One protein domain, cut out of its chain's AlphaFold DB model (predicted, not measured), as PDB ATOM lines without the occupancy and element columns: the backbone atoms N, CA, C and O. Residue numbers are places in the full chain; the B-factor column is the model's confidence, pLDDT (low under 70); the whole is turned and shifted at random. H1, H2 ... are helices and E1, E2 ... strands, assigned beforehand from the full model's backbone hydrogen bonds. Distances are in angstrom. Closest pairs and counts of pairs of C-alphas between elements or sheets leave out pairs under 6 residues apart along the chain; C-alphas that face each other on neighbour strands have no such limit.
ATOM      1  N   VAL A   4     -13.889 -54.587   9.569       88.19
ATOM      2  CA  VAL A   4     -13.667 -53.140   9.645       88.19
ATOM      3  C   VAL A   4     -12.813 -52.816  10.867       88.19
ATOM      4  O   VAL A   4     -12.910 -53.498  11.892       88.19
ATOM      5  N   ASP A   5     -11.984 -51.785  10.751       89.38
ATOM      6  CA  ASP A   5     -11.284 -51.222  11.896       89.38
ATOM      7  C   ASP A   5     -12.212 -50.279  12.657       89.38
ATOM      8  O   ASP A   5     -12.803 -49.364  12.080       89.38
ATOM      9  N   ILE A   6     -12.345 -50.530  13.955       88.31
ATOM     10  CA  ILE A   6     -13.047 -49.669  14.898       88.31
ATOM     11  C   ILE A   6     -12.025 -49.058  15.840       88.31
ATOM     12  O   ILE A   6     -11.205 -49.765  16.433       88.31
ATOM     13  N   PHE A   7     -12.124 -47.749  16.000       88.94
ATOM     14  CA  PHE A   7     -11.354 -46.968  16.942       88.94
ATOM     15  C   PHE A   7     -12.295 -46.453  18.022       88.94
ATOM     16  O   PHE A   7     -13.307 -45.812  17.730       88.94
ATOM     17  N   HIS A   8     -11.958 -46.768  19.262       89.44
ATOM     18  CA  HIS A   8     -12.640 -46.229  20.420       89.44
ATOM     19  C   HIS A   8     -12.040 -44.873  20.761       89.44
ATOM     20  O   HIS A   8     -10.812 -44.743  20.818       89.44
ATOM     21  N   PHE A   9     -12.895 -43.893  21.002       85.44
ATOM     22  CA  PHE A   9     -12.478 -42.565  21.408       85.44
ATOM     23  C   PHE A   9     -13.218 -42.121  22.659       85.44
ATOM     24  O   PHE A   9     -14.397 -42.417  22.863       85.44
ATOM     25  N   GLU A  10     -12.499 -41.336  23.439       85.75
ATOM     26  CA  GLU A  10     -12.980 -40.642  24.615       85.75
ATOM     27  C   GLU A  10     -12.672 -39.159  24.406       85.75
ATOM     28  O   GLU A  10     -11.571 -38.774  24.002       85.75
ATOM     29  N   LYS A  11     -13.683 -38.311  24.582       82.38
ATOM     30  CA  LYS A  11     -13.542 -36.867  24.430       82.38
ATOM     31  C   LYS A  11     -14.152 -36.157  25.620       82.38
ATOM     32  O   LYS A  11     -15.349 -36.286  25.887       82.38
ATOM     33  N   TYR A  12     -13.335 -35.331  26.253       76.75
ATOM     34  CA  TYR A  12     -13.750 -34.408  27.297       76.75
ATOM     35  C   TYR A  12     -13.928 -33.016  26.693       76.75
ATOM     36  O   TYR A  12     -13.131 -32.572  25.862       76.75
ATOM     37  N   SER A  13     -15.035 -32.362  27.030       70.00
ATOM     38  CA  SER A  13     -15.315 -30.999  26.580       70.00
ATOM     39  C   SER A  13     -16.254 -30.317  27.560       70.00
ATOM     40  O   SER A  13     -17.434 -30.660  27.584       70.00
ATOM     41  N   ASN A  14     -15.779 -29.305  28.289       64.75
ATOM     42  CA  ASN A  14     -16.622 -28.393  29.080       64.75
ATOM     43  C   ASN A  14     -17.698 -29.102  29.939       64.75
ATOM     44  O   ASN A  14     -18.890 -28.823  29.801       64.75
ATOM     45  N   GLY A  15     -17.295 -30.045  30.797       67.19
ATOM     46  CA  GLY A  15     -18.233 -30.753  31.685       67.19
ATOM     47  C   GLY A  15     -19.086 -31.817  30.985       67.19
ATOM     48  O   GLY A  15     -20.101 -32.261  31.514       67.19
ATOM     49  N   ALA A  16     -18.695 -32.231  29.784       72.50
ATOM     50  CA  ALA A  16     -19.298 -33.348  29.084       72.50
ATOM     51  C   ALA A  16     -18.251 -34.404  28.769       72.50
ATOM     52  O   ALA A  16     -17.142 -34.080  28.331       72.50
ATOM     53  N   PHE A  17     -18.651 -35.662  28.929       80.75
ATOM     54  CA  PHE A  17     -17.855 -36.789  28.493       80.75
ATOM     55  C   PHE A  17     -18.545 -37.514  27.343       80.75
ATOM     56  O   PHE A  17     -19.712 -37.897  27.429       80.75
ATOM     57  N   LEU A  18     -17.823 -37.668  26.239       82.44
ATOM     58  CA  LEU A  18     -18.280 -38.374  25.058       82.44
ATOM     59  C   LEU A  18     -17.420 -39.619  24.880       82.44
ATOM     60  O   LEU A  18     -16.208 -39.510  24.715       82.44
ATOM     61  N   ILE A  19     -18.062 -40.779  24.858       86.44
ATOM     62  CA  ILE A  19     -17.413 -42.051  24.546       86.44
ATOM     63  C   ILE A  19     -18.025 -42.572  23.258       86.44
ATOM     64  O   ILE A  19     -19.247 -42.546  23.096       86.44
ATOM     65  N   GLY A  20     -17.215 -43.061  22.329       88.38
ATOM     66  CA  GLY A  20     -17.761 -43.623  21.107       88.38
ATOM     67  C   GLY A  20     -16.814 -44.509  20.328       88.38
ATOM     68  O   GLY A  20     -15.632 -44.637  20.620       88.38
ATOM     69  N   ASP A  21     -17.387 -45.104  19.292       89.06
ATOM     70  CA  ASP A  21     -16.701 -45.918  18.307       89.06
ATOM     71  C   ASP A  21     -16.802 -45.206  16.951       89.06
ATOM     72  O   ASP A  21     -17.895 -44.891  16.456       89.06
ATOM     73  N   LEU A  22     -15.655 -44.977  16.319       89.62
ATOM     74  CA  LEU A  22     -15.553 -44.575  14.920       89.62
ATOM     75  C   LEU A  22     -14.971 -45.721  14.099       89.62
ATOM     76  O   LEU A  22     -14.228 -46.553  14.610       89.62
ATOM     77  N   CYS A  23     -15.309 -45.783  12.820       89.44
ATOM     78  CA  CYS A  23     -14.658 -46.689  11.889       89.44
ATOM     79  C   CYS A  23     -14.105 -45.929  10.692       89.44
ATOM     80  O   CYS A  23     -14.636 -44.885  10.306       89.44
ATOM     81  N   GLU A  24     -13.053 -46.478  10.095       82.31
ATOM     82  CA  GLU A  24     -12.556 -46.012   8.808       82.31
ATOM     83  C   GLU A  24     -13.170 -46.870   7.700       82.31
ATOM     84  O   GLU A  24     -13.029 -48.094   7.673       82.31
ATOM     85  N   VAL A  25     -13.879 -46.221   6.780       78.12
ATOM     86  CA  VAL A  25     -14.397 -46.851   5.566       78.12
ATOM     87  C   VAL A  25     -13.883 -46.035   4.392       78.12
ATOM     88  O   VAL A  25     -14.191 -44.852   4.280       78.12
ATOM     89  N   ASN A  26     -13.088 -46.670   3.529       73.38
ATOM     90  CA  ASN A  26     -12.533 -46.068   2.311       73.38
ATOM     91  C   ASN A  26     -11.743 -44.769   2.574       73.38
ATOM     92  O   ASN A  26     -11.906 -43.774   1.872       73.38
ATOM     93  N   GLY A  27     -10.898 -44.765   3.611       71.75
ATOM     94  CA  GLY A  27     -10.077 -43.604   3.975       71.75
ATOM     95  C   GLY A  27     -10.838 -42.479   4.679       71.75
ATOM     96  O   GLY A  27     -10.279 -41.404   4.884       71.75
ATOM     97  N   GLN A  28     -12.112 -42.688   5.032       74.56
ATOM     98  CA  GLN A  28     -12.913 -41.716   5.771       74.56
ATOM     99  C   GLN A  28     -13.325 -42.256   7.137       74.56
ATOM    100  O   GLN A  28     -14.014 -43.271   7.243       74.56
ATOM    101  N   GLU A  29     -12.973 -41.510   8.179       79.81
ATOM    102  CA  GLU A  29     -13.399 -41.777   9.548       79.81
ATOM    103  C   GLU A  29     -14.856 -41.347   9.765       79.81
ATOM    104  O   GLU A  29     -15.288 -40.250   9.377       79.81
ATOM    105  N   ARG A  30     -15.651 -42.234  10.367       83.88
ATOM    106  CA  ARG A  30     -17.077 -42.021  10.626       83.88
ATOM    107  C   ARG A  30     -17.468 -42.574  11.986       83.88
ATOM    108  O   ARG A  30     -17.216 -43.734  12.288       83.88
ATOM    109  N   VAL A  31     -18.167 -41.763  12.775       84.75
ATOM    110  CA  VAL A  31     -18.729 -42.192  14.062       84.75
ATOM    111  C   VAL A  31     -19.887 -43.159  13.818       84.75
ATOM    112  O   VAL A  31     -20.906 -42.808  13.212       84.75
ATOM    113  N   ILE A  32     -19.746 -44.388  14.306       86.94
ATOM    114  CA  ILE A  32     -20.764 -45.437  14.179       86.94
ATOM    115  C   ILE A  32     -21.589 -45.577  15.452       86.94
ATOM    116  O   ILE A  32     -22.782 -45.887  15.366       86.94
ATOM    117  N   ASP A  33     -21.021 -45.241  16.603       87.06
ATOM    118  CA  ASP A  33     -21.750 -45.136  17.859       87.06
ATOM    119  C   ASP A  33     -21.092 -44.114  18.780       87.06
ATOM    120  O   ASP A  33     -19.882 -43.927  18.728       87.06
ATOM    121  N   ALA A  34     -21.896 -43.419  19.575       83.31
ATOM    122  CA  ALA A  34     -21.403 -42.495  20.584       83.31
ATOM    123  C   ALA A  34     -22.468 -42.311  21.662       83.31
ATOM    124  O   ALA A  34     -23.657 -42.182  21.349       83.31
ATOM    125  N   GLU A  35     -22.026 -42.268  22.909       82.62
ATOM    126  CA  GLU A  35     -22.838 -41.985  24.079       82.62
ATOM    127  C   GLU A  35     -22.357 -40.688  24.719       82.62
ATOM    128  O   GLU A  35     -21.171 -40.499  24.993       82.62
ATOM    129  N   TYR A  36     -23.305 -39.777  24.924       76.25
ATOM    130  CA  TYR A  36     -23.069 -38.528  25.625       76.25
ATOM    131  C   TYR A  36     -23.415 -38.724  27.096       76.25
ATOM    132  O   TYR A  36     -24.580 -38.932  27.445       76.25
ATOM    133  N   ILE A  37     -22.406 -38.642  27.954       77.50
ATOM    134  CA  ILE A  37     -22.564 -38.738  29.397       77.50
ATOM    135  C   ILE A  37     -22.572 -37.306  29.928       77.50
ATOM    136  O   ILE A  37     -21.546 -36.627  29.981       77.50
ATOM    137  N   CYS A  38     -23.770 -36.827  30.267       65.44
ATOM    138  CA  CYS A  38     -23.941 -35.521  30.891       65.44
ATOM    139  C   CYS A  38     -23.448 -35.604  32.336       65.44
ATOM    140  O   CYS A  38     -23.975 -36.394  33.126       65.44
ATOM    141  N   CYS A  39     -22.441 -34.809  32.680       64.31
ATOM    142  CA  CYS A  39     -21.878 -34.816  34.015       64.31
ATOM    143  C   CYS A  39     -22.821 -34.069  34.965       64.31
ATOM    144  O   CYS A  39     -23.154 -32.909  34.757       64.31
ATOM    145  N   ASN A  40     -23.302 -34.753  36.005       63.22
ATOM    146  CA  ASN A  40     -23.880 -34.080  37.172       63.22
ATOM    147  C   ASN A  40     -22.742 -33.604  38.099       63.22
ATOM    148  O   ASN A  40     -21.590 -33.970  37.873       63.22
ATOM    149  N   GLY A  41     -23.041 -32.848  39.162       56.19
ATOM    150  CA  GLY A  41     -22.005 -32.253  40.030       56.19
ATOM    151  C   GLY A  41     -20.968 -33.239  40.602       56.19
ATOM    152  O   GLY A  41     -19.820 -32.870  40.794       56.19
ATOM    153  N   ILE A  42     -21.325 -34.518  40.790       59.97
ATOM    154  CA  ILE A  42     -20.374 -35.571  41.210       59.97
ATOM    155  C   ILE A  42     -19.440 -35.968  40.058       59.97
ATOM    156  O   ILE A  42     -18.260 -36.242  40.255       59.97
ATOM    157  N   THR A  43     -19.969 -36.018  38.838       59.69
ATOM    158  CA  THR A  43     -19.193 -36.375  37.647       59.69
ATOM    159  C   THR A  43     -18.278 -35.224  37.224       59.69
ATOM    160  O   THR A  43     -17.183 -35.493  36.752       59.69
ATOM    161  N   GLU A  44     -18.689 -33.965  37.438       59.41
ATOM    162  CA  GLU A  44     -17.855 -32.771  37.223       59.41
ATOM    163  C   GLU A  44     -16.605 -32.778  38.112       59.41
ATOM    164  O   GLU A  44     -15.510 -32.532  37.616       59.41
ATOM    165  N   GLU A  45     -16.728 -33.134  39.396       60.19
ATOM    166  CA  GLU A  45     -15.575 -33.249  40.305       60.19
ATOM    167  C   GLU A  45     -14.589 -34.346  39.876       60.19
ATOM    168  O   GLU A  45     -13.376 -34.168  39.997       60.19
ATOM    169  N   LEU A  46     -15.090 -35.463  39.336       61.66
ATOM    170  CA  LEU A  46     -14.258 -36.574  38.858       61.66
ATOM    171  C   LEU A  46     -13.469 -36.233  37.585       61.66
ATOM    172  O   LEU A  46     -12.414 -36.822  37.356       61.66
ATOM    173  N   ILE A  47     -13.960 -35.295  36.771       62.62
ATOM    174  CA  ILE A  47     -13.325 -34.887  35.505       62.62
ATOM    175  C   ILE A  47     -12.644 -33.517  35.572       62.62
ATOM    176  O   ILE A  47     -11.968 -33.145  34.619       62.62
ATOM    177  N   ALA A  48     -12.771 -32.774  36.678       59.62
ATOM    178  CA  ALA A  48     -12.241 -31.413  36.841       59.62
ATOM    179  C   ALA A  48     -10.708 -31.288  36.692       59.62
ATOM    180  O   ALA A  48     -10.183 -30.177  36.668       59.62
ATOM    181  N   GLY A  49      -9.985 -32.409  36.605       60.53
ATOM    182  CA  GLY A  49      -8.542 -32.461  36.360       60.53
ATOM    183  C   GLY A  49      -8.135 -32.991  34.983       60.53
ATOM    184  O   GLY A  49      -6.941 -33.159  34.754       60.53
ATOM    185  N   LEU A  50      -9.086 -33.294  34.096       66.12
ATOM    186  CA  LEU A  50      -8.803 -33.798  32.753       66.12
ATOM    187  C   LEU A  50      -8.711 -32.629  31.769       66.12
ATOM    188  O   LEU A  50      -9.538 -31.719  31.795       66.12
ATOM    189  N   GLU A  51      -7.689 -32.641  30.913       63.75
ATOM    190  CA  GLU A  51      -7.554 -31.637  29.859       63.75
ATOM    191  C   GLU A  51      -8.619 -31.863  28.777       63.75
ATOM    192  O   GLU A  51      -8.884 -32.997  28.368       63.75
ATOM    193  N   ASP A  52      -9.223 -30.774  28.294       66.38
ATOM    194  CA  ASP A  52     -10.108 -30.820  27.132       66.38
ATOM    195  C   ASP A  52      -9.327 -31.381  25.937       66.38
ATOM    196  O   ASP A  52      -8.317 -30.819  25.502       66.38
ATOM    197  N   GLY A  53      -9.799 -32.492  25.381       64.31
ATOM    198  CA  GLY A  53      -8.992 -33.237  24.431       64.31
ATOM    199  C   GLY A  53      -9.708 -34.423  23.815       64.31
ATOM    200  O   GLY A  53     -10.770 -34.856  24.265       64.31
ATOM    201  N   TRP A  54      -9.113 -34.914  22.731       64.94
ATOM    202  CA  TRP A  54      -9.472 -36.174  22.096       64.94
ATOM    203  C   TRP A  54      -8.417 -37.209  22.452       64.94
ATOM    204  O   TRP A  54      -7.250 -37.026  22.105       64.94
ATOM    205  N   GLU A  55      -8.837 -38.316  23.051       70.94
ATOM    206  CA  GLU A  55      -7.978 -39.476  23.241       70.94
ATOM    207  C   GLU A  55      -8.538 -40.665  22.458       70.94
ATOM    208  O   GLU A  55      -9.689 -41.077  22.611       70.94
ATOM    209  N   MET A  56      -7.716 -41.210  21.560       68.94
ATOM    210  CA  MET A  56      -7.981 -42.506  20.943       68.94
ATOM    211  C   MET A  56      -7.459 -43.594  21.871       68.94
ATOM    212  O   MET A  56      -6.251 -43.803  21.974       68.94
ATOM    213  N   CYS A  57      -8.372 -44.305  22.522       72.69
ATOM    214  CA  CYS A  57      -8.015 -45.245  23.579       72.69
ATOM    215  C   CYS A  57      -7.641 -46.619  23.024       72.69
ATOM    216  O   CYS A  57      -6.708 -47.258  23.506       72.69
ATOM    217  N   THR A  58      -8.366 -47.111  22.011       84.88
ATOM    218  CA  THR A  58      -8.129 -48.455  21.462       84.88
ATOM    219  C   THR A  58      -8.460 -48.559  19.974       84.88
ATOM    220  O   THR A  58      -9.339 -47.867  19.464       84.88
ATOM    221  N   ARG A  59      -7.773 -49.469  19.270       88.88
ATOM    222  CA  ARG A  59      -8.091 -49.896  17.898       88.88
ATOM    223  C   ARG A  59      -8.334 -51.398  17.886       88.88
ATOM    224  O   ARG A  59      -7.540 -52.154  18.445       88.88
ATOM    225  N   ARG A  60      -9.385 -51.840  17.198       89.75
ATOM    226  CA  ARG A  60      -9.681 -53.261  16.977       89.75
ATOM    227  C   ARG A  60     -10.197 -53.507  15.565       89.75
ATOM    228  O   ARG A  60     -11.049 -52.770  15.080       89.75
ATOM    229  N   THR A  61      -9.740 -54.586  14.943       91.25
ATOM    230  CA  THR A  61     -10.334 -55.103  13.706       91.25
ATOM    231  C   THR A  61     -11.395 -56.128  14.079       91.25
ATOM    232  O   THR A  61     -11.105 -57.096  14.780       91.25
ATOM    233  N   VAL A  62     -12.628 -55.928  13.624       90.69
ATOM    234  CA  VAL A  62     -13.762 -56.800  13.966       90.69
ATOM    235  C   VAL A  62     -14.528 -57.217  12.719       90.69
ATOM    236  O   VAL A  62     -14.541 -56.506  11.713       90.69
ATOM    237  N   ASP A  63     -15.188 -58.374  12.775       91.00
ATOM    238  CA  ASP A  63     -16.149 -58.753  11.739       91.00
ATOM    239  C   ASP A  63     -17.410 -57.902  11.894       91.00
ATOM    240  O   ASP A  63     -17.986 -57.835  12.981       91.00
ATOM    241  N   ILE A  64     -17.879 -57.295  10.802       89.38
ATOM    242  CA  ILE A  64     -19.123 -56.518  10.789       89.38
ATOM    243  C   ILE A  64     -20.282 -57.373  11.317       89.38
ATOM    244  O   ILE A  64     -21.134 -56.861  12.036       89.38
ATOM    245  N   SER A  65     -20.293 -58.680  11.033       90.50
ATOM    246  CA  SER A  65     -21.354 -59.583  11.499       90.50
ATOM    247  C   SER A  65     -21.456 -59.698  13.030       90.50
ATOM    248  O   SER A  65     -22.533 -60.006  13.541       90.50
ATOM    249  N   SER A  66     -20.370 -59.399  13.756       91.38
ATOM    250  CA  SER A  66     -20.310 -59.424  15.226       91.38
ATOM    251  C   SER A  66     -20.796 -58.136  15.903       91.38
ATOM    252  O   SER A  66     -20.938 -58.105  17.123       91.38
ATOM    253  N   LEU A  67     -21.062 -57.075  15.134       89.69
ATOM    254  CA  LEU A  67     -21.501 -55.780  15.663       89.69
ATOM    255  C   LEU A  67     -23.007 -55.737  15.923       89.69
ATOM    256  O   LEU A  67     -23.768 -56.560  15.414       89.69
ATOM    257  N   SER A  68     -23.474 -54.724  16.656       90.62
ATOM    258  CA  SER A  68     -24.917 -54.493  16.809       90.62
ATOM    259  C   SER A  68     -25.583 -54.216  15.453       90.62
ATOM    260  O   SER A  68     -24.978 -53.616  14.562       90.62
ATOM    261  N   GLN A  69     -26.864 -54.576  15.288       90.38
ATOM    262  CA  GLN A  69     -27.590 -54.314  14.030       90.38
ATOM    263  C   GLN A  69     -27.553 -52.831  13.620       90.38
ATOM    264  O   GLN A  69     -27.430 -52.520  12.435       90.38
ATOM    265  N   LYS A  70     -27.602 -51.907  14.589       87.94
ATOM    266  CA  LYS A  70     -27.509 -50.456  14.363       87.94
ATOM    267  C   LYS A  70     -26.157 -50.066  13.750       87.94
ATOM    268  O   LYS A  70     -26.125 -49.332  12.761       87.94
ATOM    269  N   GLN A  71     -25.051 -50.576  14.298       88.00
ATOM    270  CA  GLN A  71     -23.705 -50.342  13.763       88.00
ATOM    271  C   GLN A  71     -23.536 -50.994  12.387       88.00
ATOM    272  O   GLN A  71     -23.075 -50.335  11.457       88.00
ATOM    273  N   GLN A  72     -24.001 -52.238  12.216       89.62
ATOM    274  CA  GLN A  72     -23.983 -52.932  10.926       89.62
ATOM    275  C   GLN A  72     -24.698 -52.128   9.837       89.62
ATOM    276  O   GLN A  72     -24.161 -51.944   8.747       89.62
ATOM    277  N   GLN A  73     -25.899 -51.615  10.118       88.56
ATOM    278  CA  GLN A  73     -26.657 -50.799   9.169       88.56
ATOM    279  C   GLN A  73     -25.931 -49.499   8.815       88.56
ATOM    280  O   GLN A  73     -25.904 -49.132   7.640       88.56
ATOM    281  N   LYS A  74     -25.332 -48.808   9.793       87.94
ATOM    282  CA  LYS A  74     -24.544 -47.592   9.536       87.94
ATOM    283  C   LYS A  74     -23.331 -47.886   8.657       87.94
ATOM    284  O   LYS A  74     -23.169 -47.238   7.630       87.94
ATOM    285  N   ILE A  75     -22.539 -48.899   9.004       87.56
ATOM    286  CA  ILE A  75     -21.349 -49.296   8.239       87.56
ATOM    287  C   ILE A  75     -21.739 -49.718   6.819       87.56
ATOM    288  O   ILE A  75     -21.155 -49.247   5.848       87.56
ATOM    289  N   ASN A  76     -22.776 -50.544   6.669       86.62
ATOM    290  CA  ASN A  76     -23.245 -50.973   5.353       86.62
ATOM    291  C   ASN A  76     -23.749 -49.795   4.505       86.62
ATOM    292  O   ASN A  76     -23.474 -49.765   3.309       86.62
ATOM    293  N   LYS A  77     -24.437 -48.808   5.100       84.12
ATOM    294  CA  LYS A  77     -24.829 -47.576   4.393       84.12
ATOM    295  C   LYS A  77     -23.613 -46.787   3.910       84.12
ATOM    296  O   LYS A  77     -23.616 -46.360   2.761       84.12
ATOM    297  N   LEU A  78     -22.580 -46.645   4.741       80.94
ATOM    298  CA  LEU A  78     -21.334 -45.962   4.372       80.94
ATOM    299  C   LEU A  78     -20.630 -46.665   3.200       80.94
ATOM    300  O   LEU A  78     -20.281 -46.016   2.220       80.94
ATOM    301  N   ILE A  79     -20.521 -47.998   3.246       80.81
ATOM    302  CA  ILE A  79     -19.936 -48.803   2.160       80.81
ATOM    303  C   ILE A  79     -20.747 -48.679   0.857       80.81
ATOM    304  O   ILE A  79     -20.177 -48.661  -0.232       80.81
ATOM    305  N   LEU A  80     -22.082 -48.647   0.944       77.69
ATOM    306  CA  LEU A  80     -22.961 -48.541  -0.227       77.69
ATOM    307  C   LEU A  80     -22.929 -47.149  -0.863       77.69
ATOM    308  O   LEU A  80     -22.952 -47.059  -2.087       77.69
ATOM    309  N   TRP A  81     -22.875 -46.088  -0.052       66.88
ATOM    310  CA  TRP A  81     -22.742 -44.718  -0.547       66.88
ATOM    311  C   TRP A  81     -21.469 -44.543  -1.359       66.88
ATOM    312  O   TRP A  81     -21.540 -44.031  -2.468       66.88
ATOM    313  N   ASP A  82     -20.337 -45.049  -0.887       62.50
ATOM    314  CA  ASP A  82     -19.078 -44.863  -1.603       62.50
ATOM    315  C   ASP A  82     -19.066 -45.555  -2.980       62.50
ATOM    316  O   ASP A  82     -18.607 -44.995  -3.972       62.50
ATOM    317  N   LYS A  83     -19.712 -46.723  -3.102       60.09
ATOM    318  CA  LYS A  83     -19.895 -47.400  -4.400       60.09
ATOM    319  C   LYS A  83     -20.749 -46.619  -5.398       60.09
ATOM    320  O   LYS A  83     -20.625 -46.858  -6.594       60.09
ATOM    321  N   ALA A  84     -21.633 -45.745  -4.922       59.47
ATOM    322  CA  ALA A  84     -22.472 -44.921  -5.784       59.47
ATOM    323  C   ALA A  84     -21.725 -43.694  -6.338       59.47
ATOM    324  O   ALA A  84     -22.162 -43.139  -7.342       59.47
ATOM    325  N   PHE A  85     -20.616 -43.291  -5.706       52.84
ATOM    326  CA  PHE A  85     -19.835 -42.104  -6.077       52.84
ATOM    327  C   PHE A  85     -18.413 -42.414  -6.576       52.84
ATOM    328  O   PHE A  85     -17.747 -41.509  -7.065       52.84
ATOM    329  N   ALA A  86     -17.954 -43.667  -6.519       56.19
ATOM    330  CA  ALA A  86     -16.673 -44.118  -7.079       56.19
ATOM    331  C   ALA A  86     -16.702 -44.353  -8.614       56.19
ATOM    332  O   ALA A  86     -15.986 -45.224  -9.113       56.19
ATOM    333  N   GLY A  87     -17.569 -43.634  -9.339       42.56
ATOM    334  CA  GLY A  87     -17.763 -43.724 -10.794       42.56
ATOM    335  C   GLY A  87     -16.997 -42.663 -11.568       42.56
ATOM    336  O   GLY A  87     -17.006 -41.498 -11.116       42.56
TER     337      GLY A  87
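Overview. This is residues 4 to 87 of the 87 residues of an uncharacterized protein of Photobacterium carnosum (UniProt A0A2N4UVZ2). A strongly twisted slab of four antiparallel strands, ordered E3-E2-E1-E4, makes a rod, with H2 packed near one end and H1 at the other. Along its 84 printed residues come E1, E2, E3, H1, E4 and H2, class mixed. It is loose: its radius of gyration of the C-alphas is 15.6 A, its spans 50 by 24 by 19 A.

Arrangement. Start with E1, residues 4 to 13, E2, 16 to 25, and E3, 28 to 38, a meander of antiparallel neighbours. E4, 53 to 63, is antiparallel to E1. Find N 7 and O 22, N 21 and O 33, N 6 and O 60, each 2.8 A apart. H2, 69 to 85, is on the sheet, with C-alphas 71 and 32 5.7 A apart. H1, 41 to 47, only grazes it. Both helices have every O i to N i+4 pair within hydrogen-bond range.

Along the chain. Find C-alpha 4, where E1 begins, at (-13.667, -53.140, 9.645); H2 runs 24.8 A to C-alpha 85 at (-19.835, -42.104, -6.077).

Size, cuts and confidence. The printed part has no cut; pLDDT is under 70 for 27 residues, among them 38 to 54.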